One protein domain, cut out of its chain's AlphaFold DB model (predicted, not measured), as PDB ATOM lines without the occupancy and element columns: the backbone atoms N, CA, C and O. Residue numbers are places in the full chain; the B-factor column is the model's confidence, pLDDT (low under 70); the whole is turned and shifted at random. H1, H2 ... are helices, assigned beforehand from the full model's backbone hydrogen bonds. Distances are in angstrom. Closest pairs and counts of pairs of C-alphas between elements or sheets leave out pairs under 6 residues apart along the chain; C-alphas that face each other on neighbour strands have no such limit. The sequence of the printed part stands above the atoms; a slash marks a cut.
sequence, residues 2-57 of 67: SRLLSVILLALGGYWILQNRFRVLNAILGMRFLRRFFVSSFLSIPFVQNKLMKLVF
ATOM      1  N   SER A   2     -23.934 -33.449 -30.199       74.88
ATOM      2  CA  SER A   2     -23.709 -32.460 -29.123       74.88
ATOM      3  C   SER A   2     -24.232 -32.860 -27.730       74.88
ATOM      4  O   SER A   2     -23.594 -32.553 -26.728       74.88
ATOM      5  N   ARG A   3     -25.343 -33.607 -27.638       85.62
ATOM      6  CA  ARG A   3     -25.883 -34.076 -26.343       85.62
ATOM      7  C   ARG A   3     -24.979 -35.105 -25.658       85.62
ATOM      8  O   ARG A   3     -24.785 -35.029 -24.454       85.62
ATOM      9  N   LEU A   4     -24.386 -36.019 -26.429       89.38
ATOM     10  CA  LEU A   4     -23.443 -37.022 -25.916       89.38
ATOM     11  C   LEU A   4     -22.185 -36.361 -25.350       89.38
ATOM     12  O   LEU A   4     -21.778 -36.688 -24.241       89.38
ATOM     13  N   LEU A   5     -21.631 -35.374 -26.061       89.00
ATOM     14  CA  LEU A   5     -20.500 -34.588 -25.564       89.00
ATOM     15  C   LEU A   5     -20.837 -33.880 -24.248       89.00
ATOM     16  O   LEU A   5     -20.054 -33.945 -23.309       89.00
ATOM     17  N   SER A   6     -22.022 -33.274 -24.138       90.06
ATOM     18  CA  SER A   6     -22.443 -32.606 -22.900       90.06
ATOM     19  C   SER A   6     -22.571 -33.570 -21.717       90.06
ATOM     20  O   SER A   6     -22.185 -33.221 -20.603       90.06
ATOM     21  N   VAL A   7     -23.093 -34.779 -21.948       92.44
ATOM     22  CA  VAL A   7     -23.215 -35.816 -20.910       92.44
ATOM     23  C   VAL A   7     -21.838 -36.337 -20.499       92.44
ATOM     24  O   VAL A   7     -21.583 -36.502 -19.310       92.44
ATOM     25  N   ILE A   8     -20.928 -36.530 -21.456       92.88
ATOM     26  CA  ILE A   8     -19.552 -36.965 -21.189       92.88
ATOM     27  C   ILE A   8     -18.779 -35.895 -20.409       92.88
ATOM     28  O   ILE A   8     -18.091 -36.232 -19.449       92.88
ATOM     29  N   LEU A   9     -18.923 -34.609 -20.750       90.19
ATOM     30  CA  LEU A   9     -18.316 -33.518 -19.981       90.19
ATOM     31  C   LEU A   9     -18.878 -33.432 -18.558       90.19
ATOM     32  O   LEU A   9     -18.112 -33.227 -17.619       90.19
ATOM     33  N   LEU A  10     -20.190 -33.611 -18.384       91.19
ATOM     34  CA  LEU A  10     -20.810 -33.665 -17.056       91.19
ATOM     35  C   LEU A  10     -20.305 -34.859 -16.244       91.19
ATOM     36  O   LEU A  10     -19.998 -34.705 -15.064       91.19
ATOM     37  N   ALA A  11     -20.173 -36.028 -16.872       90.75
ATOM     38  CA  ALA A  11     -19.660 -37.230 -16.228       90.75
ATOM     39  C   ALA A  11     -18.182 -37.080 -15.835       90.75
ATOM     40  O   ALA A  11     -17.822 -37.370 -14.697       90.75
ATOM     41  N   LEU A  12     -17.334 -36.569 -16.735       90.38
ATOM     42  CA  LEU A  12     -15.911 -36.328 -16.476       90.38
ATOM     43  C   LEU A  12     -15.703 -35.240 -15.421       90.38
ATOM     44  O   LEU A  12     -14.916 -35.430 -14.497       90.38
ATOM     45  N   GLY A  13     -16.431 -34.126 -15.526       87.00
ATOM     46  CA  GLY A  13     -16.394 -33.045 -14.545       87.00
ATOM     47  C   GLY A  13     -16.873 -33.508 -13.170       87.00
ATOM     48  O   GLY A  13     -16.198 -33.267 -12.171       87.00
ATOM     49  N   GLY A  14     -17.984 -34.248 -13.121       86.12
ATOM     50  CA  GLY A  14     -18.501 -34.865 -11.899       86.12
ATOM     51  C   GLY A  14     -17.520 -35.866 -11.284       86.12
ATOM     52  O   GLY A  14     -17.272 -35.828 -10.079       86.12
ATOM     53  N   TYR A  15     -16.893 -36.709 -12.106       86.44
ATOM     54  CA  TYR A  15     -15.875 -37.658 -11.657       86.44
ATOM     55  C   TYR A  15     -14.650 -36.945 -11.068       86.44
ATOM     56  O   TYR A  15     -14.176 -37.306  -9.991       86.44
ATOM     57  N   TRP A  16     -14.183 -35.873 -11.712       84.81
ATOM     58  CA  TRP A  16     -13.093 -35.037 -11.204       84.81
ATOM     59  C   TRP A  16     -13.424 -34.379  -9.860       84.81
ATOM     60  O   TRP A  16     -12.571 -34.318  -8.970       84.81
ATOM     61  N   ILE A  17     -14.667 -33.918  -9.698       82.38
ATOM     62  CA  ILE A  17     -15.164 -33.338  -8.445       82.38
ATOM     63  C   ILE A  17     -15.118 -34.365  -7.309       82.38
ATOM     64  O   ILE A  17     -14.656 -34.042  -6.211       82.38
ATOM     65  N   LEU A  18     -15.545 -35.602  -7.574       81.19
ATOM     66  CA  LEU A  18     -15.538 -36.688  -6.591       81.19
ATOM     67  C   LEU A  18     -14.116 -37.139  -6.230       81.19
ATOM     68  O   LEU A  18     -13.817 -37.338  -5.051       81.19
ATOM     69  N   GLN A  19     -13.221 -37.239  -7.216       83.56
ATOM     70  CA  GLN A  19     -11.819 -37.606  -7.001       83.56
ATOM     71  C   GLN A  19     -11.102 -36.586  -6.102       83.56
ATOM     72  O   GLN A  19     -10.408 -36.948  -5.153       83.56
ATOM     73  N   ASN A  20     -11.326 -35.294  -6.352       81.56
ATOM     74  CA  ASN A  20     -10.726 -34.195  -5.597       81.56
ATOM     75  C   ASN A  20     -11.633 -33.672  -4.476       81.56
ATOM     76  O   ASN A  20     -11.517 -32.498  -4.106       81.56
ATOM     77  N   ARG A  21     -12.485 -34.536  -3.900       74.75
ATOM     78  CA  ARG A  21     -13.505 -34.200  -2.888       74.75
ATOM     79  C   ARG A  21     -13.082 -33.103  -1.909       74.75
ATOM     80  O   ARG A  21     -13.783 -32.113  -1.749       74.75
ATOM     81  N   PHE A  22     -11.900 -33.228  -1.304       76.69
ATOM     82  CA  PHE A  22     -11.432 -32.293  -0.283       76.69
ATOM     83  C   PHE A  22     -10.923 -30.974  -0.860       76.69
ATOM     84  O   PHE A  22     -11.179 -29.925  -0.281       76.69
ATOM     85  N   ARG A  23     -10.241 -30.989  -2.011       78.69
ATOM     86  CA  ARG A  23      -9.763 -29.762  -2.672       78.69
ATOM     87  C   ARG A  23     -10.924 -28.949  -3.229       78.69
ATOM     88  O   ARG A  23     -10.930 -27.730  -3.093       78.69
ATOM     89  N   VAL A  24     -11.910 -29.628  -3.808       81.00
ATOM     90  CA  VAL A  24     -13.106 -28.994  -4.364       81.00
ATOM     91  C   VAL A  24     -13.960 -28.410  -3.252       81.00
ATOM     92  O   VAL A  24     -14.296 -27.236  -3.325       81.00
ATOM     93  N   LEU A  25     -14.225 -29.162  -2.178       78.75
ATOM     94  CA  LEU A  25     -14.925 -28.622  -1.013       78.75
ATOM     95  C   LEU A  25     -14.185 -27.426  -0.413       78.75
ATOM     96  O   LEU A  25     -14.823 -26.425  -0.118       78.75
ATOM     97  N   ASN A  26     -12.858 -27.471  -0.287       81.12
ATOM     98  CA  ASN A  26     -12.116 -26.346   0.279       81.12
ATOM     99  C   ASN A  26     -12.136 -25.107  -0.638       81.12
ATOM    100  O   ASN A  26     -12.247 -23.985  -0.155       81.12
ATOM    101  N   ALA A  27     -12.098 -25.293  -1.962       81.31
ATOM    102  CA  ALA A  27     -12.256 -24.206  -2.931       81.31
ATOM    103  C   ALA A  27     -13.678 -23.607  -2.909       81.31
ATOM    104  O   ALA A  27     -13.845 -22.388  -2.888       81.31
ATOM    105  N   ILE A  28     -14.696 -24.467  -2.839       77.75
ATOM    106  CA  ILE A  28     -16.121 -24.121  -2.730       77.75
ATOM    107  C   ILE A  28     -16.392 -23.355  -1.425       77.75
ATOM    108  O   ILE A  28     -16.986 -22.279  -1.448       77.75
ATOM    109  N   LEU A  29     -15.906 -23.862  -0.291       75.00
ATOM    110  CA  LEU A  29     -16.063 -23.244   1.029       75.00
ATOM    111  C   LEU A  29     -15.210 -21.972   1.184       75.00
ATOM    112  O   LEU A  29     -15.610 -21.045   1.887       75.00
ATOM    113  N   GLY A  30     -14.062 -21.899   0.502       74.81
ATOM    114  CA  GLY A  30     -13.197 -20.720   0.455       74.81
ATOM    115  C   GLY A  30     -13.736 -19.588  -0.426       74.81
ATOM    116  O   GLY A  30     -13.362 -18.423  -0.246       74.81
ATOM    117  N   MET A  31     -14.653 -19.881  -1.355       82.50
ATOM    118  CA  MET A  31     -15.290 -18.867  -2.193       82.50
ATOM    119  C   MET A  31     -16.232 -17.985  -1.364       82.50
ATOM    120  O   MET A  31     -17.361 -18.354  -1.033       82.50
ATOM    121  N   ARG A  32     -15.804 -16.737  -1.110       75.44
ATOM    122  CA  ARG A  32     -16.630 -15.679  -0.481       75.44
ATOM    123  C   ARG A  32     -17.996 -15.519  -1.156       75.44
ATOM    124  O   ARG A  32     -18.974 -15.189  -0.491       75.44
ATOM    125  N   PHE A  33     -18.054 -15.766  -2.464       77.06
ATOM    126  CA  PHE A  33     -19.273 -15.693  -3.260       77.06
ATOM    127  C   PHE A  33     -20.288 -16.769  -2.866       77.06
ATOM    128  O   PHE A  33     -21.459 -16.465  -2.657       77.06
ATOM    129  N   LEU A  34     -19.826 -18.008  -2.676       82.25
ATOM    130  CA  LEU A  34     -20.688 -19.103  -2.260       82.25
ATOM    131  C   LEU A  34     -21.173 -18.905  -0.827       82.25
ATOM    132  O   LEU A  34     -22.353 -19.095  -0.547       82.25
ATOM    133  N   ARG A  35     -20.298 -18.413   0.059       79.88
ATOM    134  CA  ARG A  35     -20.695 -18.015   1.414       79.88
ATOM    135  C   ARG A  35     -21.800 -16.963   1.384       79.88
ATOM    136  O   ARG A  35     -22.781 -17.102   2.104       79.88
ATOM    137  N   ARG A  36     -21.668 -15.923   0.551       82.94
ATOM    138  CA  ARG A  36     -22.695 -14.880   0.407       82.94
ATOM    139  C   ARG A  36     -23.998 -15.449  -0.150       82.94
ATOM    140  O   ARG A  36     -25.050 -15.099   0.365       82.94
ATOM    141  N   PHE A  37     -23.933 -16.332  -1.144       85.06
ATOM    142  CA  PHE A  37     -25.111 -16.973  -1.728       85.06
ATOM    143  C   PHE A  37     -25.852 -17.850  -0.712       85.06
ATOM    144  O   PHE A  37     -27.062 -17.705  -0.546       85.06
ATOM    145  N   PHE A  38     -25.125 -18.692   0.026       84.31
ATOM    146  CA  PHE A  38     -25.686 -19.500   1.106       84.31
ATOM    147  C   PHE A  38     -26.295 -18.608   2.189       84.31
ATOM    148  O   PHE A  38     -27.486 -18.702   2.451       84.31
ATOM    149  N   VAL A  39     -25.526 -17.683   2.767       83.56
ATOM    150  CA  VAL A  39     -26.024 -16.791   3.828       83.56
ATOM    151  C   VAL A  39     -27.235 -15.982   3.358       83.56
ATOM    152  O   VAL A  39     -28.218 -15.903   4.084       83.56
ATOM    153  N   SER A  40     -27.215 -15.444   2.136       82.25
ATOM    154  CA  SER A  40     -28.348 -14.711   1.562       82.25
ATOM    155  C   SER A  40     -29.578 -15.599   1.377       82.25
ATOM    156  O   SER A  40     -30.683 -15.155   1.659       82.25
ATOM    157  N   SER A  41     -29.402 -16.848   0.942       84.12
ATOM    158  CA  SER A  41     -30.509 -17.797   0.762       84.12
ATOM    159  C   SER A  41     -31.120 -18.207   2.102       84.12
ATOM    160  O   SER A  41     -32.336 -18.200   2.256       84.12
ATOM    161  N   PHE A  42     -30.284 -18.501   3.102       81.88
ATOM    162  CA  PHE A  42     -30.738 -18.847   4.449       81.88
ATOM    163  C   PHE A  42     -31.384 -17.650   5.170       81.88
ATOM    164  O   PHE A  42     -32.386 -17.835   5.856       81.88
ATOM    165  N   LEU A  43     -30.868 -16.426   5.000       82.12
ATOM    166  CA  LEU A  43     -31.462 -15.207   5.571       82.12
ATOM    167  C   LEU A  43     -32.701 -14.717   4.814       82.12
ATOM    168  O   LEU A  43     -33.507 -14.004   5.396       82.12
ATOM    169  N   SER A  44     -32.885 -15.107   3.551       79.81
ATOM    170  CA  SER A  44     -34.121 -14.831   2.808       79.81
ATOM    171  C   SER A  44     -35.313 -15.634   3.337       79.81
ATOM    172  O   SER A  44     -36.454 -15.327   2.993       79.81
ATOM    173  N   ILE A  45     -35.073 -16.672   4.145       86.12
ATOM    174  CA  ILE A  45     -36.124 -17.468   4.771       86.12
ATOM    175  C   ILE A  45     -36.455 -16.828   6.130       86.12
ATOM    176  O   ILE A  45     -35.646 -16.937   7.058       86.12
ATOM    177  N   PRO A  46     -37.650 -16.229   6.308       75.62
ATOM    178  CA  PRO A  46     -37.983 -15.459   7.512       75.62
ATOM    179  C   PRO A  46     -37.915 -16.305   8.792       75.62
ATOM    180  O   PRO A  46     -37.523 -15.826   9.852       75.62
ATOM    181  N   PHE A  47     -38.216 -17.604   8.707       80.00
ATOM    182  CA  PHE A  47     -38.122 -18.524   9.843       80.00
ATOM    183  C   PHE A  47     -36.681 -18.740  10.334       80.00
ATOM    184  O   PHE A  47     -36.418 -18.748  11.539       80.00
ATOM    185  N   VAL A  48     -35.742 -18.914   9.402       81.88
ATOM    186  CA  VAL A  48     -34.329 -19.144   9.718       81.88
ATOM    187  C   VAL A  48     -33.686 -17.844  10.181       81.88
ATOM    188  O   VAL A  48     -32.990 -17.839  11.198       81.88
ATOM    189  N   GLN A  49     -33.986 -16.738   9.497       81.19
ATOM    190  CA  GLN A  49     -33.572 -15.398   9.895       81.19
ATOM    191  C   GLN A  49     -33.978 -15.099  11.343       81.19
ATOM    192  O   GLN A  49     -33.119 -14.739  12.144       81.19
ATOM    193  N   ASN A  50     -35.243 -15.324  11.716       80.94
ATOM    194  CA  ASN A  50     -35.735 -15.043  13.068       80.94
ATOM    195  C   ASN A  50     -35.040 -15.895  14.139       80.94
ATOM    196  O   ASN A  50     -34.733 -15.393  15.220       80.94
ATOM    197  N   LYS A  51     -34.749 -17.171  13.853       81.88
ATOM    198  CA  LYS A  51     -33.987 -18.033  14.773       81.88
ATOM    199  C   LYS A  51     -32.541 -17.568  14.923       81.88
ATOM    200  O   LYS A  51     -32.054 -17.505  16.046       81.88
ATOM    201  N   LEU A  52     -31.870 -17.221  13.826       82.38
ATOM    202  CA  LEU A  52     -30.487 -16.739  13.850       82.38
ATOM    203  C   LEU A  52     -30.374 -15.373  14.529       82.38
ATOM    204  O   LEU A  52     -29.504 -15.197  15.374       82.38
ATOM    205  N   MET A  53     -31.282 -14.439  14.233       82.62
ATOM    206  CA  MET A  53     -31.366 -13.150  14.925       82.62
ATOM    207  C   MET A  53     -31.633 -13.368  16.414       82.62
ATOM    208  O   MET A  53     -30.906 -12.827  17.236       82.62
ATOM    209  N   LYS A  54     -32.584 -14.231  16.791       80.75
ATOM    210  CA  LYS A  54     -32.823 -14.557  18.203       80.75
ATOM    211  C   LYS A  54     -31.586 -15.154  18.877       80.75
ATOM    212  O   LYS A  54     -31.318 -14.786  20.005       80.75
ATOM    213  N   LEU A  55     -30.822 -16.020  18.213       79.94
ATOM    214  CA  LEU A  55     -29.596 -16.613  18.767       79.94
ATOM    215  C   LEU A  55     -28.465 -15.583  18.921       79.94
ATOM    216  O   LEU A  55     -27.845 -15.513  19.979       79.94
ATOM    217  N   VAL A  56     -28.236 -14.752  17.902       79.00
ATOM    218  CA  VAL A  56     -27.202 -13.701  17.905       79.00
ATOM    219  C   VAL A  56     -27.533 -12.608  18.923       79.00
ATOM    220  O   VAL A  56     -26.675 -12.227  19.715       79.00
ATOM    221  N   PHE A  57     -28.785 -12.151  18.958       78.94
ATOM    222  CA  PHE A  57     -29.239 -11.116  19.888       78.94
ATOM    223  C   PHE A  57     -29.602 -11.656  21.278       78.94
ATOM    224  O   PHE A  57     -29.636 -10.883  22.227       78.94
TER     225      PHE A  57
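This is residues 2 to 57 of the 67 residues of an uncharacterized protein of Bacillus kyonggiensis (UniProt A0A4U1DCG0). Four helices follow end to end in an open zigzag, turning a corner at each joint with no shared core; H1, the longest, is a free arm at one end. The 56 printed residues hold H1, H2, H3 and H4 in that order, all helix, with no named strand. The whole is extended, radius of gyration of the C-alphas 17.2 A, spanning 51 by 25 by 15 A.

Start at H1, residues 2 to 19; it is close but not clearly touching to H2, residues 21 to 30, at Ile 17 and Val 24, closest C-alphas 6.3 A, about perpendicular at 89 degrees. H3, residues 32 to 43, and H4, residues 46 to 57, only just touch, only at the corner, with 3 pairs of C-alphas within 8 A, the closest Leu 43 and Gln 49, 4.8 A. In all four helices every O i to N i+4 pair is within hydrogen-bond range.

Find C-alpha 2 at (-23.709, -32.460, -29.123); H1 runs 25.6 A from there. H4 ends at C-alpha 57, (-29.239, -11.116, 19.888).

The printed part has no cut, its three links are tight, and no printed residue is under 70 in pLDDT.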